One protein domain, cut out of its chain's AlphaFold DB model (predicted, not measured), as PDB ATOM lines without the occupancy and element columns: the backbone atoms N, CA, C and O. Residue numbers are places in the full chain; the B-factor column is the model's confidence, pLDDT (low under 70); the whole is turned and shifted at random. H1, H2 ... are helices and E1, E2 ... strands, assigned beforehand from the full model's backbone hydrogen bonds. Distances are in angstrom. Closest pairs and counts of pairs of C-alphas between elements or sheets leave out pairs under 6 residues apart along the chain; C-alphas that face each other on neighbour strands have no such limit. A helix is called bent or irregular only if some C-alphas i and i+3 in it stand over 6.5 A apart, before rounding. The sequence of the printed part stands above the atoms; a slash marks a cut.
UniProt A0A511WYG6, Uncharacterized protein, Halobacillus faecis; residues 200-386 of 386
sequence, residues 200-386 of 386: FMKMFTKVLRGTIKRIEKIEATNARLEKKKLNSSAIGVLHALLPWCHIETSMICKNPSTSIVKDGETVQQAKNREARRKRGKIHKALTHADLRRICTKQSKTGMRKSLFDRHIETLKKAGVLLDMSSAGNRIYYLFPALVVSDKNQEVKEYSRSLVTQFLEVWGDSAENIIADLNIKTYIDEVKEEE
ATOM      1  N   PHE A 200     264.727 304.286 285.702       58.25
ATOM      2  CA  PHE A 200     266.098 304.560 286.157       58.25
ATOM      3  C   PHE A 200     266.317 305.969 286.699       58.25
ATOM      4  O   PHE A 200     265.956 306.968 286.079       58.25
ATOM      5  N   MET A 201     267.038 306.043 287.818       65.81
ATOM      6  CA  MET A 201     267.588 307.292 288.333       65.81
ATOM      7  C   MET A 201     268.707 307.795 287.426       65.81
ATOM      8  O   MET A 201     269.695 307.087 287.217       65.81
ATOM      9  N   LYS A 202     268.589 309.040 286.960       72.06
ATOM     10  CA  LYS A 202     269.642 309.744 286.225       72.06
ATOM     11  C   LYS A 202     270.416 310.661 287.160       72.06
ATOM     12  O   LYS A 202     269.825 311.545 287.764       72.06
ATOM     13  N   MET A 203     271.733 310.495 287.226       74.50
ATOM     14  CA  MET A 203     272.637 311.431 287.893       74.50
ATOM     15  C   MET A 203     273.405 312.270 286.887       74.50
ATOM     16  O   MET A 203     274.242 311.749 286.151       74.50
ATOM     17  N   PHE A 204     273.181 313.576 286.899       78.56
ATOM     18  CA  PHE A 204     273.850 314.503 285.998       78.56
ATOM     19  C   PHE A 204     275.278 314.805 286.452       78.56
ATOM     20  O   PHE A 204     275.514 315.293 287.554       78.56
ATOM     21  N   THR A 205     276.259 314.522 285.600       78.94
ATOM     22  CA  THR A 205     277.686 314.562 285.957       78.94
ATOM     23  C   THR A 205     278.214 315.954 286.323       78.94
ATOM     24  O   THR A 205     279.098 316.034 287.182       78.94
ATOM     25  N   LYS A 206     277.696 317.057 285.746       82.44
ATOM     26  CA  LYS A 206     278.109 318.414 286.174       82.44
ATOM     27  C   LYS A 206     277.573 318.728 287.570       82.44
ATOM     28  O   LYS A 206     278.346 319.164 288.421       82.44
ATOM     29  N   VAL A 207     276.303 318.410 287.828       86.12
ATOM     30  CA  VAL A 207     275.669 318.570 289.151       86.12
ATOM     31  C   VAL A 207     276.358 317.685 290.190       86.12
ATOM     32  O   VAL A 207     276.653 318.132 291.298       86.12
ATOM     33  N   LEU A 208     276.714 316.453 289.818       88.94
ATOM     34  CA  LEU A 208     277.461 315.519 290.660       88.94
ATOM     35  C   LEU A 208     278.850 316.056 291.023       88.94
ATOM     36  O   LEU A 208     279.286 315.956 292.170       88.94
ATOM     37  N   ARG A 209     279.546 316.656 290.050       90.88
ATOM     38  CA  ARG A 209     280.853 317.289 290.257       90.88
ATOM     39  C   ARG A 209     280.751 318.482 291.206       90.88
ATOM     40  O   ARG A 209     281.576 318.583 292.114       90.88
ATOM     41  N   GLY A 210     279.759 319.352 291.012       90.81
ATOM     42  CA  GLY A 210     279.471 320.471 291.916       90.81
ATOM     43  C   GLY A 210     279.159 319.990 293.334       90.81
ATOM     44  O   GLY A 210     279.768 320.439 294.305       90.81
ATOM     45  N   THR A 211     278.319 318.960 293.434       92.50
ATOM     46  CA  THR A 211     277.958 318.287 294.687       92.50
ATOM     47  C   THR A 211     279.186 317.758 295.433       92.50
ATOM     48  O   THR A 211     279.371 318.074 296.608       92.50
ATOM     49  N   ILE A 212     280.052 316.984 294.763       94.06
ATOM     50  CA  ILE A 212     281.284 316.449 295.365       94.06
ATOM     51  C   ILE A 212     282.154 317.590 295.896       94.06
ATOM     52  O   ILE A 212     282.531 317.565 297.069       94.06
ATOM     53  N   LYS A 213     282.434 318.605 295.068       94.50
ATOM     54  CA  LYS A 213     283.286 319.739 295.455       94.50
ATOM     55  C   LYS A 213     282.738 320.468 296.679       94.50
ATOM     56  O   LYS A 213     283.492 320.799 297.594       94.50
ATOM     57  N   ARG A 214     281.425 320.704 296.712       94.81
ATOM     58  CA  ARG A 214     280.772 321.397 297.823       94.81
ATOM     59  C   ARG A 214     280.827 320.580 299.113       94.81
ATOM     60  O   ARG A 214     281.174 321.131 300.157       94.81
ATOM     61  N   ILE A 215     280.561 319.273 299.048       96.06
ATOM     62  CA  ILE A 215     280.699 318.377 300.207       96.06
ATOM     63  C   ILE A 215     282.137 318.406 300.736       96.06
ATOM     64  O   ILE A 215     282.341 318.610 301.931       96.06
ATOM     65  N   GLU A 216     283.140 318.277 299.864       94.56
ATOM     66  CA  GLU A 216     284.550 318.312 300.268       94.56
ATOM     67  C   GLU A 216     284.941 319.647 300.915       94.56
ATOM     68  O   GLU A 216     285.654 319.655 301.920       94.56
ATOM     69  N   LYS A 217     284.434 320.777 300.400       94.88
ATOM     70  CA  LYS A 217     284.635 322.116 300.985       94.88
ATOM     71  C   LYS A 217     284.044 322.224 302.395       94.88
ATOM     72  O   LYS A 217     284.691 322.772 303.295       94.88
ATOM     73  N   ILE A 218     282.841 321.689 302.609       94.38
ATOM     74  CA  ILE A 218     282.189 321.660 303.927       94.38
ATOM     75  C   ILE A 218     282.978 320.760 304.889       94.38
ATOM     76  O   ILE A 218     283.281 321.166 306.010       94.38
ATOM     77  N   GLU A 219     283.370 319.562 304.452       94.12
ATOM     78  CA  GLU A 219     284.140 318.619 305.272       94.12
ATOM     79  C   GLU A 219     285.525 319.160 305.640       94.12
ATOM     80  O   GLU A 219     285.957 318.994 306.781       94.12
ATOM     81  N   ALA A 220     286.202 319.851 304.719       92.50
ATOM     82  CA  ALA A 220     287.476 320.515 304.985       92.50
ATOM     83  C   ALA A 220     287.327 321.643 306.018       92.50
ATOM     84  O   ALA A 220     288.126 321.730 306.956       92.50
ATOM     85  N   THR A 221     286.278 322.462 305.893       92.19
ATOM     86  CA  THR A 221     285.953 323.515 306.867       92.19
ATOM     87  C   THR A 221     285.690 322.920 308.252       92.19
ATOM     88  O   THR A 221     286.305 323.346 309.229       92.19
ATOM     89  N   ASN A 222     284.860 321.877 308.339       89.38
ATOM     90  CA  ASN A 222     284.563 321.192 309.599       89.38
ATOM     91  C   ASN A 222     285.817 320.551 310.210       89.38
ATOM     92  O   ASN A 222     286.053 320.679 311.407       89.38
ATOM     93  N   ALA A 223     286.661 319.907 309.399       89.00
ATOM     94  CA  ALA A 223     287.901 319.300 309.876       89.00
ATOM     95  C   ALA A 223     288.885 320.337 310.436       89.00
ATOM     96  O   ALA A 223     289.574 320.049 311.417       89.00
ATOM     97  N   ARG A 224     288.936 321.542 309.846       88.62
ATOM     98  CA  ARG A 224     289.740 322.663 310.355       88.62
ATOM     99  C   ARG A 224     289.219 323.155 311.705       88.62
ATOM    100  O   ARG A 224     290.014 323.345 312.618       88.62
ATOM    101  N   LEU A 225     287.902 323.334 311.829       88.50
ATOM    102  CA  LEU A 225     287.260 323.814 313.058       88.50
ATOM    103  C   LEU A 225     287.376 322.795 314.201       88.50
ATOM    104  O   LEU A 225     287.711 323.157 315.323       88.50
ATOM    105  N   GLU A 226     287.169 321.512 313.909       87.19
ATOM    106  CA  GLU A 226     287.225 320.432 314.902       87.19
ATOM    107  C   GLU A 226     288.644 319.884 315.136       87.19
ATOM    108  O   GLU A 226     288.824 318.971 315.943       87.19
ATOM    109  N   LYS A 227     289.652 320.382 314.401       83.88
ATOM    110  CA  LYS A 227     291.035 319.857 314.373       83.88
ATOM    111  C   LYS A 227     291.102 318.336 314.172       83.88
ATOM    112  O   LYS A 227     292.031 317.667 314.627       83.88
ATOM    113  N   LYS A 228     290.106 317.765 313.491       80.06
ATOM    114  CA  LYS A 228     289.943 316.322 313.327       80.06
ATOM    115  C   LYS A 228     289.455 316.001 311.928       80.06
ATOM    116  O   LYS A 228     288.350 316.369 311.536       80.06
ATOM    117  N   LYS A 229     290.259 315.239 311.187       74.44
ATOM    118  CA  LYS A 229     289.847 314.704 309.889       74.44
ATOM    119  C   LYS A 229     288.932 313.498 310.091       74.44
ATOM    120  O   LYS A 229     289.217 312.619 310.906       74.44
ATOM    121  N   LEU A 230     287.834 313.452 309.342       72.81
ATOM    122  CA  LEU A 230     286.959 312.287 309.322       72.81
ATOM    123  C   LEU A 230     287.566 311.186 308.451       72.81
ATOM    124  O   LEU A 230     288.118 311.443 307.383       72.81
ATOM    125  N   ASN A 231     287.416 309.942 308.902       69.56
ATOM    126  CA  ASN A 231     287.871 308.757 308.170       69.56
ATOM    127  C   ASN A 231     286.888 308.314 307.076       69.56
ATOM    128  O   ASN A 231     287.119 307.281 306.458       69.56
ATOM    129  N   SER A 232     285.794 309.051 306.878       83.00
ATOM    130  CA  SER A 232     284.733 308.774 305.906       83.00
ATOM    131  C   SER A 232     284.079 310.063 305.450       83.00
ATOM    132  O   SER A 232     284.073 311.014 306.231       83.00
ATOM    133  N   SER A 233     283.495 310.057 304.252       90.88
ATOM    134  CA  SER A 233     282.859 311.229 303.647       90.88
ATOM    135  C   SER A 233     281.357 311.038 303.436       90.88
ATOM    136  O   SER A 233     280.897 309.936 303.112       90.88
ATOM    137  N   ALA A 234     280.609 312.132 303.543       94.56
ATOM    138  CA  ALA A 234     279.191 312.223 303.224       94.56
ATOM    139  C   ALA A 234     278.891 311.833 301.763       94.56
ATOM    140  O   ALA A 234     277.812 311.316 301.480       94.56
ATOM    141  N   ILE A 235     279.866 311.944 300.850       94.88
ATOM    142  CA  ILE A 235     279.754 311.444 299.466       94.88
ATOM    143  C   ILE A 235     279.422 309.942 299.443       94.88
ATOM    144  O   ILE A 235     278.621 309.478 298.634       94.88
ATOM    145  N   GLY A 236     280.030 309.157 300.337       91.88
ATOM    146  CA  GLY A 236     279.790 307.714 300.399       91.88
ATOM    147  C   GLY A 236     278.414 307.369 300.966       91.88
ATOM    148  O   GLY A 236     277.835 306.351 300.584       91.88
ATOM    149  N   VAL A 237     277.886 308.228 301.847       92.88
ATOM    150  CA  VAL A 237     276.507 308.155 302.348       92.88
ATOM    151  C   VAL A 237     275.535 308.464 301.215       92.88
ATOM    152  O   VAL A 237     274.650 307.655 300.971       92.88
ATOM    153  N   LEU A 238     275.753 309.542 300.453       93.25
ATOM    154  CA  LEU A 238     274.943 309.868 299.275       93.25
ATOM    155  C   LEU A 238     274.852 308.675 298.318       93.25
ATOM    156  O   LEU A 238     273.753 308.227 298.013       93.25
ATOM    157  N   HIS A 239     275.993 308.085 297.948       90.56
ATOM    158  CA  HIS A 239     276.029 306.902 297.082       90.56
ATOM    159  C   HIS A 239     275.225 305.710 297.630       90.56
ATOM    160  O   HIS A 239     274.652 304.937 296.871       90.56
ATOM    161  N   ALA A 240     275.194 305.518 298.952       89.12
ATOM    162  CA  ALA A 240     274.405 304.457 299.578       89.12
ATOM    163  C   ALA A 240     272.893 304.734 299.559       89.12
ATOM    164  O   ALA A 240     272.111 303.787 299.580       89.12
ATOM    165  N   LEU A 241     272.488 306.006 299.512       89.69
ATOM    166  CA  LEU A 241     271.086 306.420 299.527       89.69
ATOM    167  C   LEU A 241     270.435 306.426 298.140       89.69
ATOM    168  O   LEU A 241     269.232 306.193 298.061       89.69
ATOM    169  N   LEU A 242     271.201 306.648 297.066       87.88
ATOM    170  CA  LEU A 242     270.674 306.731 295.693       87.88
ATOM    171  C   LEU A 242     269.738 305.569 295.305       87.88
ATOM    172  O   LEU A 242     268.641 305.853 294.828       87.88
ATOM    173  N   PRO A 243     270.059 304.285 295.576       85.44
ATOM    174  CA  PRO A 243     269.198 303.163 295.175       85.44
ATOM    175  C   PRO A 243     267.848 303.117 295.901       85.44
ATOM    176  O   PRO A 243     266.994 302.298 295.570       85.44
ATOM    177  N   TRP A 244     267.673 303.947 296.930       88.06
ATOM    178  CA  TRP A 244     266.471 304.032 297.754       88.06
ATOM    179  C   TRP A 244     265.619 305.261 297.440       88.06
ATOM    180  O   TRP A 244     264.595 305.474 298.084       88.06
ATOM    181  N   CYS A 245     266.033 306.092 296.491       88.00
ATOM    182  CA  CYS A 245     265.314 307.300 296.127       88.00
ATOM    183  C   CYS A 245     264.241 307.000 295.073       88.00
ATOM    184  O   CYS A 245     264.512 306.397 294.037       88.00
ATOM    185  N   HIS A 246     263.015 307.402 295.384       86.38
ATOM    186  CA  HIS A 246     261.836 307.212 294.558       86.38
ATOM    187  C   HIS A 246     261.844 308.165 293.371       86.38
ATOM    188  O   HIS A 246     261.980 309.375 293.546       86.38
ATOM    189  N   ILE A 247     261.649 307.620 292.179       78.06
ATOM    190  CA  ILE A 247     261.874 308.331 290.921       78.06
ATOM    191  C   ILE A 247     260.876 309.469 290.656       78.06
ATOM    192  O   ILE A 247     261.247 310.494 290.099       78.06
ATOM    193  N   GLU A 248     259.626 309.325 291.104       81.12
ATOM    194  CA  GLU A 248     258.568 310.326 290.875       81.12
ATOM    195  C   GLU A 248     258.538 311.415 291.951       81.12
ATOM    196  O   GLU A 248     257.940 312.469 291.759       81.12
ATOM    197  N   THR A 249     259.127 311.157 293.125       85.75
ATOM    198  CA  THR A 249     258.945 312.030 294.300       85.75
ATOM    199  C   THR A 249     260.243 312.445 294.978       85.75
ATOM    200  O   THR A 249     260.197 313.097 296.023       85.75
ATOM    201  N   SER A 250     261.380 311.987 294.458       88.56
ATOM    202  CA  SER A 250     262.734 312.132 295.009       88.56
ATOM    203  C   SER A 250     262.900 311.663 296.462       88.56
ATOM    204  O   SER A 250     263.903 311.955 297.117       88.56
ATOM    205  N   MET A 251     261.926 310.927 296.997       90.31
ATOM    206  CA  MET A 251     261.861 310.548 298.409       90.31
ATOM    207  C   MET A 251     262.674 309.281 298.670       90.31
ATOM    208  O   MET A 251     262.528 308.288 297.964       90.31
ATOM    209  N   ILE A 252     263.456 309.257 299.745       91.25
ATOM    210  CA  ILE A 252     264.152 308.052 300.193       91.25
ATOM    211  C   ILE A 252     263.172 307.089 300.894       91.25
ATOM    212  O   ILE A 252     262.651 307.377 301.977       91.25
ATOM    213  N   CYS A 253     262.918 305.924 300.298       89.88
ATOM    214  CA  CYS A 253     261.939 304.948 300.784       89.88
ATOM    215  C   CYS A 253     262.331 303.492 300.507       89.88
ATOM    216  O   CYS A 253     263.285 303.210 299.796       89.88
ATOM    217  N   LYS A 254     261.591 302.543 301.096       86.44
ATOM    218  CA  LYS A 254     261.818 301.093 300.951       86.44
ATOM    219  C   LYS A 254     261.398 300.557 299.577       86.44
ATOM    220  O   LYS A 254     261.850 299.485 299.177       86.44
ATOM    221  N   ASN A 255     260.532 301.276 298.869       84.19
ATOM    222  CA  ASN A 255     259.943 300.860 297.599       84.19
ATOM    223  C   ASN A 255     260.064 301.937 296.494       84.19
ATOM    224  O   ASN A 255     259.058 302.339 295.922       84.19
ATOM    225  N   PRO A 256     261.289 302.389 296.169       82.44
ATOM    226  CA  PRO A 256     261.562 303.479 295.227       82.44
ATOM    227  C   PRO A 256     261.122 303.228 293.775       82.44
ATOM    228  O   PRO A 256     261.016 304.187 293.023       82.44
ATOM    229  N   SER A 257     260.880 301.972 293.382       79.38
ATOM    230  CA  SER A 257     260.448 301.609 292.019       79.38
ATOM    231  C   SER A 257     258.924 301.517 291.861       79.38
ATOM    232  O   SER A 257     258.436 301.268 290.767       79.38
ATOM    233  N   THR A 258     258.154 301.625 292.947       82.06
ATOM    234  CA  THR A 258     256.695 301.475 292.884       82.06
ATOM    235  C   THR A 258     256.058 302.807 292.526       82.06
ATOM    236  O   THR A 258     255.884 303.623 293.423       82.06
ATOM    237  N   SER A 259     255.660 302.986 291.262       83.06
ATOM    238  CA  SER A 259     254.907 304.173 290.844       83.06
ATOM    239  C   SER A 259     253.708 304.417 291.765       83.06
ATOM    240  O   SER A 259     252.984 303.486 292.147       83.06
ATOM    241  N   ILE A 260     253.534 305.674 292.165       81.12
ATOM    242  CA  ILE A 260     252.398 306.095 292.985       81.12
ATOM    243  C   ILE A 260     251.292 306.720 292.156       81.12
ATOM    244  O   ILE A 260     250.159 306.780 292.635       81.12
ATOM    245  N   VAL A 261     251.641 307.179 290.957       82.56
ATOM    246  CA  VAL A 261     250.757 307.831 290.003       82.56
ATOM    247  C   VAL A 261     249.947 306.779 289.245       82.56
ATOM    248  O   VAL A 261     250.456 305.745 288.819       82.56
ATOM    249  N   LYS A 262     248.654 307.036 289.103       83.38
ATOM    250  CA  LYS A 262     247.722 306.357 288.199       83.38
ATOM    251  C   LYS A 262     247.399 307.260 287.012       83.38
ATOM    252  O   LYS A 262     247.559 308.470 287.108       83.38
ATOM    253  N   ASP A 263     246.892 306.667 285.934       79.31
ATOM    254  CA  ASP A 263     246.577 307.367 284.685       79.31
ATOM    255  C   ASP A 263     245.829 308.692 284.914       79.31
ATOM    256  O   ASP A 263     244.722 308.715 285.459       79.31
ATOM    257  N   GLY A 264     246.465 309.793 284.502       76.69
ATOM    258  CA  GLY A 264     245.920 311.150 284.568       76.69
ATOM    259  C   GLY A 264     245.941 311.825 285.947       76.69
ATOM    260  O   GLY A 264     245.389 312.918 286.065       76.69
ATOM    261  N   GLU A 265     246.534 311.221 286.988       81.19
ATOM    262  CA  GLU A 265     246.673 311.858 288.308       81.19
ATOM    263  C   GLU A 265     248.062 312.489 288.509       81.19
ATOM    264  O   GLU A 265     249.083 311.907 288.164       81.19
ATOM    265  N   THR A 266     248.142 313.664 289.140       83.75
ATOM    266  CA  THR A 266     249.442 314.259 289.497       83.75
ATOM    267  C   THR A 266     250.078 313.557 290.695       83.75
ATOM    268  O   THR A 266     249.389 312.971 291.536       83.75
ATOM    269  N   VAL A 267     251.399 313.683 290.876       83.75
ATOM    270  CA  VAL A 267     252.081 313.164 292.079       83.75
ATOM    271  C   VAL A 267     251.456 313.722 293.368       83.75
ATOM    272  O   VAL A 267     251.328 313.008 294.367       83.75
ATOM    273  N   GLN A 268     251.011 314.983 293.365       83.12
ATOM    274  CA  GLN A 268     250.353 315.586 294.525       83.12
ATOM    275  C   GLN A 268     248.964 314.979 294.780       83.12
ATOM    276  O   GLN A 268     248.613 314.704 295.933       83.12
ATOM    277  N   GLN A 269     248.188 314.716 293.726       85.06
ATOM    278  CA  GLN A 269     246.907 314.013 293.829       85.06
ATOM    279  C   GLN A 269     247.099 312.582 294.354       85.06
ATOM    280  O   GLN A 269     246.410 312.184 295.299       85.06
ATOM    281  N   ALA A 270     248.105 311.862 293.851       86.06
ATOM    282  CA  ALA A 270     248.487 310.541 294.339       86.06
ATOM    283  C   ALA A 270     248.869 310.569 295.831       86.06
ATOM    284  O   ALA A 270     248.364 309.767 296.621       86.06
ATOM    285  N   LYS A 271     249.686 311.537 296.275       80.88
ATOM    286  CA  LYS A 271     250.033 311.707 297.702       80.88
ATOM    287  C   LYS A 271     248.802 311.982 298.567       80.88
ATOM    288  O   LYS A 271     248.680 311.395 299.644       80.88
ATOM    289  N   ASN A 272     247.880 312.826 298.105       83.31
ATOM    290  CA  ASN A 272     246.635 313.128 298.814       83.31
ATOM    291  C   ASN A 272     245.728 311.889 298.916       83.31
ATOM    292  O   ASN A 272     245.161 311.618 299.978       83.31
ATOM    293  N   ARG A 273     245.626 311.105 297.836       85.44
ATOM    294  CA  ARG A 273     244.916 309.818 297.801       85.44
ATOM    295  C   ARG A 273     245.513 308.832 298.802       85.44
ATOM    296  O   ARG A 273     244.774 308.220 299.572       85.44
ATOM    297  N   GLU A 274     246.836 308.709 298.829       79.00
ATOM    298  CA  GLU A 274     247.554 307.817 299.741       79.00
ATOM    299  C   GLU A 274     247.458 308.245 301.207       79.00
ATOM    300  O   GLU A 274     247.288 307.399 302.083       79.00
ATOM    301  N   ALA A 275     247.499 309.547 301.493       76.81
ATOM    302  CA  ALA A 275     247.354 310.066 302.851       76.81
ATOM    303  C   ALA A 275     245.984 309.733 303.470       76.81
ATOM    304  O   ALA A 275     245.887 309.535 304.681       76.81
ATOM    305  N   ARG A 276     244.933 309.626 302.644       76.12
ATOM    306  CA  ARG A 276     243.565 309.284 303.075       76.12
ATOM    307  C   ARG A 276     243.363 307.787 303.341       76.12
ATOM    308  O   ARG A 276     242.362 307.404 303.948       76.12
ATOM    309  N   ARG A 277     244.281 306.916 302.905       73.69
ATOM    310  CA  ARG A 277     244.159 305.463 303.099       73.69
ATOM    311  C   ARG A 277     244.515 305.070 304.533       73.69
ATOM    312  O   ARG A 277     245.627 305.289 305.000       73.69
ATOM    313  N   LYS A 278     243.582 304.399 305.219       58.50
ATOM    314  CA  LYS A 278     243.796 303.848 306.574       58.50
ATOM    315  C   LYS A 278     244.739 302.632 306.602       58.50
ATOM    316  O   LYS A 278     245.244 302.286 307.666       58.50
ATOM    317  N   ARG A 279     244.975 301.962 305.466       55.00
ATOM    318  CA  ARG A 279     245.843 300.775 305.357       55.00
ATOM    319  C   ARG A 279     246.736 300.855 304.123       55.00
ATOM    320  O   ARG A 279     246.255 301.193 303.049       55.00
ATOM    321  N   GLY A 280     248.005 300.484 304.304       56.47
ATOM    322  CA  GLY A 280     248.981 300.305 303.229       56.47
ATOM    323  C   GLY A 280     249.356 301.603 302.521       56.47
ATOM    324  O   GLY A 280     248.908 301.832 301.406       56.47
ATOM    325  N   LYS A 281     250.206 302.432 303.145       66.81
ATOM    326  CA  LYS A 281     250.831 303.559 302.436       66.81
ATOM    327  C   LYS A 281     251.644 303.001 301.271       66.81
ATOM    328  O   LYS A 281     252.523 302.166 301.517       66.81
ATOM    329  N   ILE A 282     251.388 303.470 300.046       69.50
ATOM    330  CA  ILE A 282     252.253 303.133 298.910       69.50
ATOM    331  C   ILE A 282     253.680 303.589 299.225       69.50
ATOM    332  O   ILE A 282     254.606 302.813 299.065       69.50
ATOM    333  N   HIS A 283     253.882 304.766 299.811       74.44
ATOM    334  CA  HIS A 283     255.208 305.205 300.247       74.44
ATOM    335  C   HIS A 283     255.608 304.683 301.629       74.44
ATOM    336  O   HIS A 283     255.071 305.102 302.660       74.44
ATOM    337  N   LYS A 284     256.632 303.825 301.663       83.94
ATOM    338  CA  LYS A 284     257.238 303.322 302.903       83.94
ATOM    339  C   LYS A 284     258.546 304.054 303.188       83.94
ATOM    340  O   LYS A 284     259.617 303.567 302.826       83.94
ATOM    341  N   ALA A 285     258.460 305.222 303.825       85.06
ATOM    342  CA  ALA A 285     259.633 306.006 304.213       85.06
ATOM    343  C   ALA A 285     260.648 305.156 305.003       85.06
ATOM    344  O   ALA A 285     260.276 304.318 305.834       85.06
ATOM    345  N   LEU A 286     261.934 305.361 304.727       87.31
ATOM    346  CA  LEU A 286     263.012 304.749 305.500       87.31
ATOM    347  C   LEU A 286     263.197 305.525 306.804       87.31
ATOM    348  O   LEU A 286     263.318 306.747 306.795       87.31
ATOM    349  N   THR A 287     263.229 304.815 307.933       86.25
ATOM    350  CA  THR A 287     263.515 305.459 309.220       86.25
ATOM    351  C   THR A 287     264.973 305.909 309.274       86.25
ATOM    352  O   THR A 287     265.838 305.332 308.617       86.25
ATOM    353  N   HIS A 288     265.291 306.878 310.134       86.50
ATOM    354  CA  HIS A 288     266.680 307.305 310.350       86.50
ATOM    355  C   HIS A 288     267.611 306.139 310.741       86.50
ATOM    356  O   HIS A 288     268.776 306.083 310.348       86.50
ATOM    357  N   ALA A 289     267.075 305.156 311.474       84.81
ATOM    358  CA  ALA A 289     267.782 303.926 311.819       84.81
ATOM    359  C   ALA A 289     268.001 303.007 310.605       84.81
ATOM    360  O   ALA A 289     269.098 302.460 310.458       84.81
ATOM    361  N   ASP A 290     267.000 302.866 309.728       87.69
ATOM    362  CA  ASP A 290     267.135 302.121 308.471       87.69
ATOM    363  C   ASP A 290     268.224 302.744 307.584       87.69
ATOM    364  O   ASP A 290     269.092 302.029 307.088       87.69
ATOM    365  N   LEU A 291     268.222 304.075 307.436       88.94
ATOM    366  CA  LEU A 291     269.213 304.801 306.636       88.94
ATOM    367  C   LEU A 291     270.626 304.612 307.173       88.94
ATOM    368  O   LEU A 291     271.545 304.311 306.410       88.94
ATOM    369  N   ARG A 292     270.799 304.718 308.497       88.12
ATOM    370  CA  ARG A 292     272.089 304.445 309.133       88.12
ATOM    371  C   ARG A 292     272.556 303.033 308.809       88.12
ATOM    372  O   ARG A 292     273.714 302.864 308.455       88.12
ATOM    373  N   ARG A 293     271.668 302.036 308.904       84.88
ATOM    374  CA  ARG A 293     271.993 300.639 308.589       84.88
ATOM    375  C   ARG A 293     272.423 300.472 307.130       84.88
ATOM    376  O   ARG A 293     273.432 299.825 306.892       84.88
ATOM    377  N   ILE A 294     271.718 301.093 306.183       85.12
ATOM    378  CA  ILE A 294     272.066 301.075 304.749       85.12
ATOM    379  C   ILE A 294     273.461 301.667 304.503       85.12
ATOM    380  O   ILE A 294     274.232 301.165 303.690       85.12
ATOM    381  N   CYS A 295     273.806 302.738 305.217       83.44
ATOM    382  CA  CYS A 295     275.084 303.431 305.045       83.44
ATOM    383  C   CYS A 295     276.261 302.716 305.723       83.44
ATOM    384  O   CYS A 295     277.415 303.135 305.576       83.44
ATOM    385  N   THR A 296     275.987 301.648 306.472       73.44
ATOM    386  CA  THR A 296     276.982 300.842 307.167       73.44
ATOM    387  C   THR A 296     277.123 299.497 306.502       73.44
ATOM    388  O   THR A 296     276.155 298.754 306.419       73.44
ATOM    389  N   LYS A 297     278.357 299.126 306.145       68.19
ATOM    390  CA  LYS A 297     278.678 297.712 305.950       68.19
ATOM    391  C   LYS A 297     278.189 296.949 307.189       68.19
ATOM    392  O   LYS A 297     278.402 297.454 308.296       68.19
ATOM    393  N   GLN A 298     277.599 295.761 307.029       54.22
ATOM    394  CA  GLN A 298     277.198 294.851 308.122       54.22
ATOM    395  C   GLN A 298     278.396 294.329 308.959       54.22
ATOM    396  O   GLN A 298     278.473 293.169 309.346       54.22
ATOM    397  N   SER A 299     279.390 295.164 309.255       49.09
ATOM    398  CA  SER A 299     280.355 294.882 310.308       49.09
ATOM    399  C   SER A 299     279.663 295.014 311.665       49.09
ATOM    400  O   SER A 299     278.848 295.918 311.854       49.09
ATOM    401  N   LYS A 300     280.047 294.166 312.626       49.75
ATOM    402  CA  LYS A 300     279.519 294.139 314.005       49.75
ATOM    403  C   LYS A 300     279.525 295.510 314.712       49.75
ATOM    404  O   LYS A 300     278.769 295.712 315.654       49.75
ATOM    405  N   THR A 301     280.335 296.461 314.246       53.53
ATOM    406  CA  THR A 301     280.405 297.847 314.728       53.53
ATOM    407  C   THR A 301     280.015 298.818 313.610       53.53
ATOM    408  O   THR A 301     280.881 299.414 312.969       53.53
ATOM    409  N   GLY A 302     278.720 298.958 313.325       65.31
ATOM    410  CA  GLY A 302     278.232 299.937 312.347       65.31
ATOM    411  C   GLY A 302     278.733 301.370 312.611       65.31
ATOM    412  O   GLY A 302     279.238 301.703 313.685       65.31
ATOM    413  N   MET A 303     278.580 302.253 311.622       81.62
ATOM    414  CA  MET A 303     278.833 303.694 311.740       81.62
ATOM    415  C   MET A 303     278.122 304.245 312.973       81.62
ATOM    416  O   MET A 303     276.915 304.064 313.169       81.62
ATOM    417  N   ARG A 304     278.893 304.946 313.806       86.06
ATOM    418  CA  ARG A 304     278.371 305.608 315.001       86.06
ATOM    419  C   ARG A 304     277.266 306.581 314.601       86.06
ATOM    420  O   ARG A 304     277.426 307.320 313.632       86.06
ATOM    421  N   LYS A 305     276.185 306.622 315.385       88.12
ATOM    422  CA  LYS A 305     275.039 307.518 315.156       88.12
ATOM    423  C   LYS A 305     275.484 308.965 314.918       88.12
ATOM    424  O   LYS A 305     275.108 309.545 313.915       88.12
ATOM    425  N   SER A 306     276.368 309.489 315.766       89.38
ATOM    426  CA  SER A 306     276.880 310.861 315.651       89.38
ATOM    427  C   SER A 306     277.642 311.136 314.351       89.38
ATOM    428  O   SER A 306     277.565 312.241 313.821       89.38
ATOM    429  N   LEU A 307     278.364 310.146 313.818       89.25
ATOM    430  CA  LEU A 307     279.052 310.279 312.533       89.25
ATOM    431  C   LEU A 307     278.052 310.266 311.372       89.25
ATOM    432  O   LEU A 307     278.191 311.055 310.444       89.25
ATOM    433  N   PHE A 308     277.033 309.408 311.443       91.25
ATOM    434  CA  PHE A 308     275.958 309.379 310.455       91.25
ATOM    435  C   PHE A 308     275.159 310.687 310.443       91.25
ATOM    436  O   PHE A 308     274.978 311.277 309.384       91.25
ATOM    437  N   ASP A 309     274.760 311.179 311.618       92.44
ATOM    438  CA  ASP A 309     274.032 312.442 311.776       92.44
ATOM    439  C   ASP A 309     274.830 313.611 311.183       92.44
ATOM    440  O   ASP A 309     274.282 314.446 310.469       92.44
ATOM    441  N   ARG A 310     276.152 313.624 311.400       92.81
ATOM    442  CA  ARG A 310     277.052 314.614 310.801       92.81
ATOM    443  C   ARG A 310     277.096 314.525 309.278       92.81
ATOM    444  O   ARG A 310     277.098 315.559 308.623       92.81
ATOM    445  N   HIS A 311     277.126 313.322 308.707       94.56
ATOM    446  CA  HIS A 311     277.093 313.150 307.251       94.56
ATOM    447  C   HIS A 311     275.776 313.624 306.648       94.56
ATOM    448  O   HIS A 311     275.798 314.315 305.636       94.56
ATOM    449  N   ILE A 312     274.648 313.309 307.288       94.56
ATOM    450  CA  ILE A 312     273.329 313.810 306.885       94.56
ATOM    451  C   ILE A 312     273.305 315.341 306.915       94.56
ATOM    452  O   ILE A 312     272.874 315.960 305.946       94.56
ATOM    453  N   GLU A 313     273.845 315.959 307.965       94.88
ATOM    454  CA  GLU A 313     273.928 317.417 308.064       94.88
ATOM    455  C   GLU A 313     274.838 318.032 306.985       94.88
ATOM    456  O   GLU A 313     274.506 319.057 306.392       94.88
ATOM    457  N   THR A 314     275.959 317.383 306.658       95.94
ATOM    458  CA  THR A 314     276.814 317.791 305.534       95.94
ATOM    459  C   THR A 314     276.059 317.738 304.202       95.94
ATOM    460  O   THR A 314     276.172 318.674 303.412       95.94
ATOM    461  N   LEU A 315     275.266 316.688 303.946       95.94
ATOM    462  CA  LEU A 315     274.457 316.573 302.724       95.94
ATOM    463  C   LEU A 315     273.375 317.659 302.635       95.94
ATOM    464  O   LEU A 315     273.133 318.185 301.548       95.94
ATOM    465  N   LYS A 316     272.774 318.031 303.770       95.00
ATOM    466  CA  LYS A 316     271.821 319.147 303.855       95.00
ATOM    467  C   LYS A 316     272.480 320.484 303.526       95.00
ATOM    468  O   LYS A 316     272.020 321.190 302.637       95.00
ATOM    469  N   LYS A 317     273.619 320.798 304.153       94.56
ATOM    470  CA  LYS A 317     274.402 322.023 303.873       94.56
ATOM    471  C   LYS A 317     274.933 322.089 302.437       94.56
ATOM    472  O   LYS A 317     275.132 323.173 301.878       94.56
ATOM    473  N   ALA A 318     275.176 320.929 301.832       94.25
ATOM    474  CA  ALA A 318     275.546 320.821 300.428       94.25
ATOM    475  C   ALA A 318     274.369 321.089 299.469       94.25
ATOM    476  O   ALA A 318     274.605 321.207 298.274       94.25
ATOM    477  N   GLY A 319     273.134 321.198 299.972       92.44
ATOM    478  CA  GLY A 319     271.933 321.402 299.163       92.44
ATOM    479  C   GLY A 319     271.446 320.138 298.453       92.44
ATOM    480  O   GLY A 319     270.668 320.213 297.516       92.44
ATOM    481  N   VAL A 320     271.906 318.958 298.871       92.88
ATOM    482  CA  VAL A 320     271.623 317.696 298.165       92.88
ATOM    483  C   VAL A 320     270.478 316.924 298.810       92.88
ATOM    484  O   VAL A 320     269.818 316.117 298.157       92.88
ATOM    485  N   LEU A 321     270.260 317.153 300.103       94.81
ATOM    486  CA  LEU A 321     269.308 316.426 300.924       94.81
ATOM    487  C   LEU A 321     268.418 317.414 301.677       94.81
ATOM    488  O   LEU A 321     268.918 318.357 302.285       94.81
ATOM    489  N   LEU A 322     267.120 317.150 301.685       94.06
ATOM    490  CA  LEU A 322     266.135 317.833 302.513       94.06
ATOM    491  C   LEU A 322     265.512 316.809 303.460       94.06
ATOM    492  O   LEU A 322     265.182 315.700 303.037       94.06
ATOM    493  N   ASP A 323     265.338 317.161 304.732       91.56
ATOM    494  CA  ASP A 323     264.525 316.391 305.665       91.56
ATOM    495  C   ASP A 323     263.282 317.175 306.077       91.56
ATOM    496  O   ASP A 323     263.355 318.309 306.534       91.56
ATOM    497  N   MET A 324     262.124 316.542 305.932       87.44
ATOM    498  CA  MET A 324     260.851 317.080 306.389       87.44
ATOM    499  C   MET A 324     260.340 316.243 307.549       87.44
ATOM    500  O   MET A 324     260.326 315.010 307.492       87.44
ATOM    501  N   SER A 325     259.904 316.913 308.611       79.12
ATOM    502  CA  SER A 325     259.255 316.253 309.739       79.12
ATOM    503  C   SER A 325     257.748 316.220 309.501       79.12
ATOM    504  O   SER A 325     257.117 317.263 309.376       79.12
ATOM    505  N   SER A 326     257.158 315.026 309.450       66.75
ATOM    506  CA  SER A 326     255.709 314.838 309.342       66.75
ATOM    507  C   SER A 326     255.243 313.845 310.403       66.75
ATOM    508  O   SER A 326     255.688 312.696 310.425       66.75
ATOM    509  N   ALA A 327     254.372 314.299 311.313       61.84
ATOM    510  CA  ALA A 327     253.815 313.495 312.407       61.84
ATOM    511  C   ALA A 327     254.885 312.708 313.202       61.84
ATOM    512  O   ALA A 327     254.770 311.500 313.404       61.84
ATOM    513  N   GLY A 328     255.976 313.383 313.586       65.19
ATOM    514  CA  GLY A 328     257.087 312.794 314.348       65.19
ATOM    515  C   GLY A 328     258.066 311.934 313.536       65.19
ATOM    516  O   GLY A 328     259.100 311.531 314.066       65.19
ATOM    517  N   ASN A 329     257.796 311.685 312.251       71.12
ATOM    518  CA  ASN A 329     258.695 310.949 311.363       71.12
ATOM    519  C   ASN A 329     259.508 311.904 310.489       71.12
ATOM    520  O   ASN A 329     258.956 312.828 309.893       71.12
ATOM    521  N   ARG A 330     260.813 311.646 310.368       84.44
ATOM    522  CA  ARG A 330     261.679 312.329 309.400       84.44
ATOM    523  C   ARG A 330     261.615 311.617 308.058       84.44
ATOM    524  O   ARG A 330     261.837 310.409 307.993       84.44
ATOM    525  N   ILE A 331     261.326 312.374 307.010       88.69
ATOM    526  CA  ILE A 331     261.293 311.907 305.627       88.69
ATOM    527  C   ILE A 331     262.376 312.656 304.864       88.69
ATOM    528  O   ILE A 331     262.452 313.878 304.953       88.69
ATOM    529  N   TYR A 332     263.200 311.924 304.123       92.75
ATOM    530  CA  TYR A 332     264.338 312.476 303.399       92.75
ATOM    531  C   TYR A 332     264.055 312.534 301.902       92.75
ATOM    532  O   TYR A 332     263.500 311.587 301.342       92.75
ATOM    533  N   TYR A 333     264.480 313.618 301.264       92.62
ATOM    534  CA  TYR A 333     264.328 313.872 299.836       92.62
ATOM    535  C   TYR A 333     265.680 314.247 299.243       92.62
ATOM    536  O   TYR A 333     266.420 315.024 299.846       92.62
ATOM    537  N   LEU A 334     266.003 313.701 298.074       92.50
ATOM    538  CA  LEU A 334     267.136 314.167 297.280       92.50
ATOM    539  C   LEU A 334     266.713 315.337 296.402       92.50
ATOM    540  O   LEU A 334     265.571 315.404 295.945       92.50
ATOM    541  N   PHE A 335     267.645 316.253 296.167       90.75
ATOM    542  CA  PHE A 335     267.387 317.400 295.312       90.75
ATOM    543  C   PHE A 335     267.054 316.939 293.880       90.75
ATOM    544  O   PHE A 335     267.864 316.211 293.297       90.75
ATOM    545  N   PRO A 336     265.908 317.345 293.292       86.94
ATOM    546  CA  PRO A 336     265.460 316.829 292.001       86.94
ATOM    547  C   PRO A 336     266.500 316.944 290.892       86.94
ATOM    548  O   PRO A 336     266.717 315.960 290.199       86.94
ATOM    549  N   ALA A 337     267.238 318.055 290.778       81.38
ATOM    550  CA  ALA A 337     268.248 318.210 289.723       81.38
ATOM    551  C   ALA A 337     269.368 317.153 289.756       81.38
ATOM    552  O   ALA A 337     270.086 316.997 288.769       81.38
ATOM    553  N   LEU A 338     269.537 316.439 290.874       78.88
ATOM    554  CA  LEU A 338     270.467 315.321 290.981       78.88
ATOM    555  C   LEU A 338     269.877 313.999 290.457       78.88
ATOM    556  O   LEU A 338     270.657 313.121 290.105       78.88
ATOM    557  N   VAL A 339     268.546 313.841 290.443       73.56
ATOM    558  CA  VAL A 339     267.835 312.555 290.304       73.56
ATOM    559  C   VAL A 339     266.501 312.668 289.530       73.56
ATOM    560  O   VAL A 339     265.482 312.169 289.991       73.56
ATOM    561  N   VAL A 340     266.444 313.325 288.362       68.06
ATOM    562  CA  VAL A 340     265.175 313.429 287.593       68.06
ATOM    563  C   VAL A 340     264.962 312.244 286.646       68.06
ATOM    564  O   VAL A 340     265.871 311.839 285.918       68.06
ATOM    565  N   SER A 341     263.718 311.757 286.580       55.44
ATOM    566  CA  SER A 341     263.204 310.983 285.447       55.44
ATOM    567  C   SER A 341     262.420 311.878 284.501       55.44
ATOM    568  O   SER A 341     261.347 312.382 284.827       55.44
ATOM    569  N   ASP A 342     262.984 312.109 283.319       54.31
ATOM    570  CA  ASP A 342     262.261 312.780 282.246       54.31
ATOM    571  C   ASP A 342     261.195 311.839 281.717       54.31
ATOM    572  O   ASP A 342     261.557 310.795 281.171       54.31
ATOM    573  N   LYS A 343     259.925 312.246 281.831       53.41
ATOM    574  CA  LYS A 343     258.946 312.217 280.725       53.41
ATOM    575  C   LYS A 343     257.532 312.608 281.134       53.41
ATOM    576  O   LYS A 343     256.776 312.989 280.250       53.41
ATOM    577  N   ASN A 344     257.178 312.560 282.417       62.59
ATOM    578  CA  ASN A 344     255.803 312.823 282.823       62.59
ATOM    579  C   ASN A 344     255.607 314.260 283.359       62.59
ATOM    580  O   ASN A 344     256.278 314.664 284.310       62.59
ATOM    581  N   GLN A 345     254.686 315.018 282.751       66.69
ATOM    582  CA  GLN A 345     254.269 316.354 283.197       66.69
ATOM    583  C   GLN A 345     253.836 316.347 284.670       66.69
ATOM    584  O   GLN A 345     254.226 317.225 285.437       66.69
ATOM    585  N   GLU A 346     253.148 315.289 285.098       68.19
ATOM    586  CA  GLU A 346     252.688 315.101 286.474       68.19
ATOM    587  C   GLU A 346     253.832 315.004 287.501       68.19
ATOM    588  O   GLU A 346     253.671 315.377 288.667       68.19
ATOM    589  N   VAL A 347     255.003 314.516 287.074       72.94
ATOM    590  CA  VAL A 347     256.228 314.441 287.891       72.94
ATOM    591  C   VAL A 347     256.975 315.775 287.881       72.94
ATOM    592  O   VAL A 347     257.597 316.141 288.884       72.94
ATOM    593  N   LYS A 348     256.898 316.532 286.778       74.12
ATOM    594  CA  LYS A 348     257.524 317.856 286.669       74.12
ATOM    595  C   LYS A 348     256.922 318.838 287.661       74.12
ATOM    596  O   LYS A 348     257.679 319.415 288.433       74.12
ATOM    597  N   GLU A 349     255.597 318.964 287.713       77.94
ATOM    598  CA  GLU A 349     254.908 319.887 288.633       77.94
ATOM    599  C   GLU A 349     255.313 319.658 290.095       77.94
ATOM    600  O   GLU A 349     255.673 320.588 290.819       77.94
ATOM    601  N   TYR A 350     255.337 318.396 290.528       82.44
ATOM    602  CA  TYR A 350     255.771 318.064 291.881       82.44
ATOM    603  C   TYR A 350     257.262 318.329 292.102       82.44
ATOM    604  O   TYR A 350     257.653 318.795 293.173       82.44
ATOM    605  N   SER A 351     258.099 318.064 291.096       82.62
ATOM    606  CA  SER A 351     259.523 318.391 291.159       82.62
ATOM    607  C   SER A 351     259.742 319.894 291.339       82.62
ATOM    608  O   SER A 351     260.592 320.256 292.148       82.62
ATOM    609  N   ARG A 352     258.948 320.757 290.682       83.88
ATOM    610  CA  ARG A 352     258.989 322.219 290.881       83.88
ATOM    611  C   ARG A 352     258.658 322.590 292.325       83.88
ATOM    612  O   ARG A 352     259.481 323.202 292.997       83.88
ATOM    613  N   SER A 353     257.536 322.095 292.853       87.38
ATOM    614  CA  SER A 353     257.151 322.328 294.256       87.38
ATOM    615  C   SER A 353     258.224 321.867 295.252       87.38
ATOM    616  O   SER A 353     258.475 322.528 296.263       87.38
ATOM    617  N   LEU A 354     258.885 320.737 294.977       88.50
ATOM    618  CA  LEU A 354     259.980 320.255 295.811       88.50
ATOM    619  C   LEU A 354     261.221 321.153 295.691       88.50
ATOM    620  O   LEU A 354     261.846 321.436 296.708       88.50
ATOM    621  N   VAL A 355     261.570 321.633 294.493       89.62
ATOM    622  CA  VAL A 355     262.660 322.607 294.298       89.62
ATOM    623  C   VAL A 355     262.403 323.879 295.106       89.62
ATOM    624  O   VAL A 355     263.312 324.322 295.804       89.62
ATOM    625  N   THR A 356     261.179 324.409 295.101       90.44
ATOM    626  CA  THR A 356     260.806 325.584 295.906       90.44
ATOM    627  C   THR A 356     261.064 325.355 297.397       90.44
ATOM    628  O   THR A 356     261.724 326.171 298.034       90.44
ATOM    629  N   GLN A 357     260.688 324.192 297.938       92.25
ATOM    630  CA  GLN A 357     260.975 323.840 299.340       92.25
ATOM    631  C   GLN A 357     262.479 323.766 299.642       92.25
ATOM    632  O   GLN A 357     262.922 324.142 300.727       92.25
ATOM    633  N   PHE A 358     263.292 323.282 298.697       93.62
ATOM    634  CA  PHE A 358     264.748 323.315 298.846       93.62
ATOM    635  C   PHE A 358     265.271 324.756 298.878       93.62
ATOM    636  O   PHE A 358     266.076 325.072 299.750       93.62
ATOM    637  N   LEU A 359     264.800 325.624 297.977       92.19
ATOM    638  CA  LEU A 359     265.199 327.034 297.924       92.19
ATOM    639  C   LEU A 359     264.843 327.778 299.219       92.19
ATOM    640  O   LEU A 359     265.686 328.494 299.755       92.19
ATOM    641  N   GLU A 360     263.643 327.552 299.757       92.38
ATOM    642  CA  GLU A 360     263.207 328.112 301.043       92.38
ATOM    643  C   GLU A 360     264.136 327.695 302.189       92.38
ATOM    644  O   GLU A 360     264.568 328.528 302.984       92.38
ATOM    645  N   VAL A 361     264.497 326.408 302.255       91.81
ATOM    646  CA  VAL A 361     265.396 325.885 303.296       91.81
ATOM    647  C   VAL A 361     266.835 326.363 303.112       91.81
ATOM    648  O   VAL A 361     267.566 326.512 304.092       91.81
ATOM    649  N   TRP A 362     267.269 326.595 301.875       92.94
ATOM    650  CA  TRP A 362     268.592 327.146 301.604       92.94
ATOM    651  C   TRP A 362     268.717 328.606 302.044       92.94
ATOM    652  O   TRP A 362     269.819 329.003 302.433       92.94
ATOM    653  N   GLY A 363     267.624 329.380 302.002       92.44
ATOM    654  CA  GLY A 363     267.585 330.783 302.417       92.44
ATOM    655  C   GLY A 363     268.732 331.590 301.803       92.44
ATOM    656  O   GLY A 363     269.017 331.477 300.610       92.44
ATOM    657  N   ASP A 364     269.474 332.316 302.638       92.81
ATOM    658  CA  ASP A 364     270.615 333.152 302.226       92.81
ATOM    659  C   ASP A 364     271.757 332.370 301.547       92.81
ATOM    660  O   ASP A 364     272.627 332.939 300.889       92.81
ATOM    661  N   SER A 365     271.796 331.043 301.703       92.19
ATOM    662  CA  SER A 365     272.798 330.198 301.044       92.19
ATOM    663  C   SER A 365     272.396 329.755 299.636       92.19
ATOM    664  O   SER A 365     273.221 329.125 298.966       92.19
ATOM    665  N   ALA A 366     271.172 330.053 299.184       92.12
ATOM    666  CA  ALA A 366     270.628 329.548 297.926       92.12
ATOM    667  C   ALA A 366     271.501 329.915 296.721       92.12
ATOM    668  O   ALA A 366     271.887 329.023 295.971       92.12
ATOM    669  N   GLU A 367     271.902 331.180 296.571       91.00
ATOM    670  CA  GLU A 367     272.733 331.626 295.441       91.00
ATOM    671  C   GLU A 367     274.064 330.869 295.366       91.00
ATOM    672  O   GLU A 367     274.453 330.362 294.313       91.00
ATOM    673  N   ASN A 368     274.731 330.711 296.513       91.38
ATOM    674  CA  ASN A 368     275.991 329.978 296.608       91.38
ATOM    675  C   ASN A 368     275.820 328.489 296.277       91.38
ATOM    676  O   ASN A 368     276.698 327.890 295.659       91.38
ATOM    677  N   ILE A 369     274.714 327.872 296.706       91.69
ATOM    678  CA  ILE A 369     274.398 326.473 296.385       91.69
ATOM    679  C   ILE A 369     274.130 326.327 294.886       91.69
ATOM    680  O   ILE A 369     274.713 325.453 294.250       91.69
ATOM    681  N   ILE A 370     273.299 327.199 294.316       89.81
ATOM    682  CA  ILE A 370     272.940 327.190 292.893       89.81
ATOM    683  C   ILE A 370     274.188 327.327 292.017       89.81
ATOM    684  O   ILE A 370     274.349 326.572 291.052       89.81
ATOM    685  N   ALA A 371     275.087 328.248 292.375       87.31
ATOM    686  CA  ALA A 371     276.354 328.454 291.684       87.31
ATOM    687  C   ALA A 371     277.280 327.231 291.805       87.31
ATOM    688  O   ALA A 371     277.755 326.720 290.791       87.31
ATOM    689  N   ASP A 372     277.493 326.712 293.020       87.81
ATOM    690  CA  ASP A 372     278.375 325.558 293.257       87.81
ATOM    691  C   ASP A 372     277.880 324.285 292.547       87.81
ATOM    692  O   ASP A 372     278.687 323.485 292.064       87.81
ATOM    693  N   LEU A 373     276.560 324.080 292.487       85.69
ATOM    694  CA  LEU A 373     275.938 322.936 291.818       85.69
ATOM    695  C   LEU A 373     275.803 323.125 290.300       85.69
ATOM    696  O   LEU A 373     275.533 322.149 289.600       85.69
ATOM    697  N   ASN A 374     276.028 324.341 289.788       84.62
ATOM    698  CA  ASN A 374     275.843 324.710 288.384       84.62
ATOM    699  C   ASN A 374     274.430 324.368 287.870       84.62
ATOM    700  O   ASN A 374     274.269 323.714 286.839       84.62
ATOM    701  N   ILE A 375     273.412 324.780 288.632       84.25
ATOM    702  CA  ILE A 375     271.992 324.480 288.368       84.25
ATOM    703  C   ILE A 375     271.159 325.729 288.072       84.25
ATOM    704  O   ILE A 375     269.940 325.637 288.073       84.25
ATOM    705  N   LYS A 376     271.782 326.891 287.829       86.31
ATOM    706  CA  LYS A 376     271.052 328.150 287.614       86.31
ATOM    707  C   LYS A 376     269.991 328.018 286.518       86.31
ATOM    708  O   LYS A 376     268.827 328.241 286.801       86.31
ATOM    709  N   THR A 377     270.369 327.525 285.338       77.88
ATOM    710  CA  THR A 377     269.421 327.324 284.233       77.88
ATOM    711  C   THR A 377     268.277 326.381 284.603       77.88
ATOM    712  O   THR A 377     267.135 326.674 284.299       77.88
ATOM    713  N   TYR A 378     268.557 325.295 285.334       80.81
ATOM    714  CA  TYR A 378     267.508 324.389 285.813       80.81
ATOM    715  C   TYR A 378     266.537 325.080 286.786       80.81
ATOM    716  O   TYR A 378     265.344 324.804 286.763       80.81
ATOM    717  N   ILE A 379     267.036 325.963 287.657       84.12
ATOM    718  CA  ILE A 379     266.187 326.743 288.567       84.12
ATOM    719  C   ILE A 379     265.361 327.775 287.798       84.12
ATOM    720  O   ILE A 379     264.186 327.941 288.108       84.12
ATOM    721  N   ASP A 380     265.960 328.449 286.819       81.12
ATOM    722  CA  ASP A 380     265.283 329.457 286.002       81.12
ATOM    723  C   ASP A 380     264.160 328.804 285.169       81.12
ATOM    724  O   ASP A 380     263.022 329.255 285.236       81.12
ATOM    725  N   GLU A 381     264.419 327.653 284.533       73.94
ATOM    726  CA  GLU A 381     263.406 326.844 283.828       73.94
ATOM    727  C   GLU A 381     262.243 326.425 284.742       73.94
ATOM    728  O   GLU A 381     261.085 326.443 284.338       73.94
ATOM    729  N   VAL A 382     262.536 326.055 285.994       76.12
ATOM    730  CA  VAL A 382     261.504 325.694 286.978       76.12
ATOM    731  C   VAL A 382     260.635 326.897 287.361       76.12
ATOM    732  O   VAL A 382     259.464 326.698 287.670       76.12
ATOM    733  N   LYS A 383     261.186 328.117 287.345       76.38
ATOM    734  CA  LYS A 383     260.486 329.353 287.724       76.38
ATOM    735  C   LYS A 383     259.725 330.013 286.574       76.38
ATOM    736  O   LYS A 383     258.711 330.640 286.829       76.38
ATOM    737  N   GLU A 384     260.206 329.904 285.337       69.00
ATOM    738  CA  GLU A 384     259.538 330.474 284.152       69.00
ATOM    739  C   GLU A 384     258.248 329.727 283.770       69.00
ATOM    740  O   GLU A 384     257.433 330.240 283.006       69.00
ATOM    741  N   GLU A 385     258.059 328.511 284.288       57.78
ATOM    742  CA  GLU A 385     256.866 327.684 284.073       57.78
ATOM    743  C   GLU A 385     255.784 327.848 285.175       57.78
ATOM    744  O   GLU A 385     254.813 327.080 285.170       57.78
ATOM    745  N   GLU A 386     255.957 328.788 286.120       52.06
ATOM    746  CA  GLU A 386     254.946 329.254 287.102       52.06
ATOM    747  C   GLU A 386     254.248 330.529 286.612       52.06
ATOM    748  O   GLU A 386     253.007 330.607 286.786       52.06
TER     749      GLU A 386
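This is residues 200 to 386 of the 386 residues of an uncharacterized protein of Halobacillus faecis (UniProt A0A511WYG6). A small two-stranded hairpin, E2 and E3, lies near the middle of a set of mostly crossed helices; H1 and H2 both pack on H5 by one end of the hairpin. The bent helix H6 passes E2 with its arm H6a and turns so that H6b packs on H1; H7 folds back and crosses H6a at a steep tilt of 66 degrees, while H3, whose centre is the farthest of the elements from the mean of the C-alphas at 19.5 A, touches H6a at residues 346 to 350 of that arm. The 187 printed residues include seven named helices and three named strands, in the order E1 H1 H2 H3 H4 H5 E2 E3 H6 H7; the sheet, E2 - E3, is antiparallel and the class is mostly helix. The whole is compact, with a radius of gyration of the C-alphas of 16.9 A and spans of 54 by 41 by 29 A.

E2 is residues 321 to 326, 16.1 A long, and E3 residues 329 to 334, 16.7 A. C-alpha 321 is at (269.308, 316.426, 300.924). H5 is residues 305 to 317, 18.4 A; H1 is residues 205 to 225, 30.2 A; H2 is residues 234 to 244, only just irregular, with C-alphas 240 and 243 6.9 A apart. H6, residues 345 to 373, was assigned as one helix by its hydrogen bonds but is bent: C-alphas 361 and 364 are 9.0 A apart. Its arms are H6a, residues 345 to 361, 24.9 A, and H6b, residues 364 to 373, irregular, with C-alphas 364 and 367 7.3 A apart. E1 is residues 201 to 204, beginning at C-alpha (267.588, 307.292, 288.333); H3 is 267 to 275, H4 288 to 294 and H7 376 to 384, ending at C-alpha (259.538, 330.474, 284.152).

In the hairpin E2 and E3, N 322 and O 333 are 2.9 A apart, within hydrogen-bond range. The closest C-alphas of H5 and E2, Leu 315 and Leu 321, are 5.5 A apart; those of H6a and E2, Phe 358 and Leu 322, 6.7 A. H5 touches H2, about perpendicular at 86 degrees, closest at C-alphas His 311 and Ala 234, 4.6 A. H5 touches H1 at a steep tilt of 56 degrees, closest at C-alphas Thr 314 and Ile 215, 6.6 A. H1 and H2, a helical hairpin, only just touch, with 3 pairs of C-alphas within 8 A, the closest Ile 212 and Ile 235, 6.6 A. H4 only just touches H2, with 3 such pairs, the closest Ile 294 and Ala 240, 6.6 A. H6b touches H1, closest at C-alphas Leu 373 and Gly 210, 4.3 A. H7 only just touches H6a, with 3 pairs of C-alphas within 8 A, the closest Val 382 and Arg 352, 5.8 A. H3 touches H6a, closest at C-alphas Val 267 and Glu 346, 6.0 A. E1 pairs with no named strand and meets H1 only through their link. Every O i to N i+4 pair is within hydrogen-bond range in H1, H3, H4, H5 and H7; in H2 5 of 7 are, in H6a 12 of 13, in H6b 5 of 6.

The farthest C-alphas, Lys 227 and Asp 263, are 54.9 A apart. The printed part has no cut, and the links H2 to H3 and H3 to H4 are long. The mean pLDDT of the printed part is 82.8, with 27 residues under 70, among them 340 to 346 and 297 to 302.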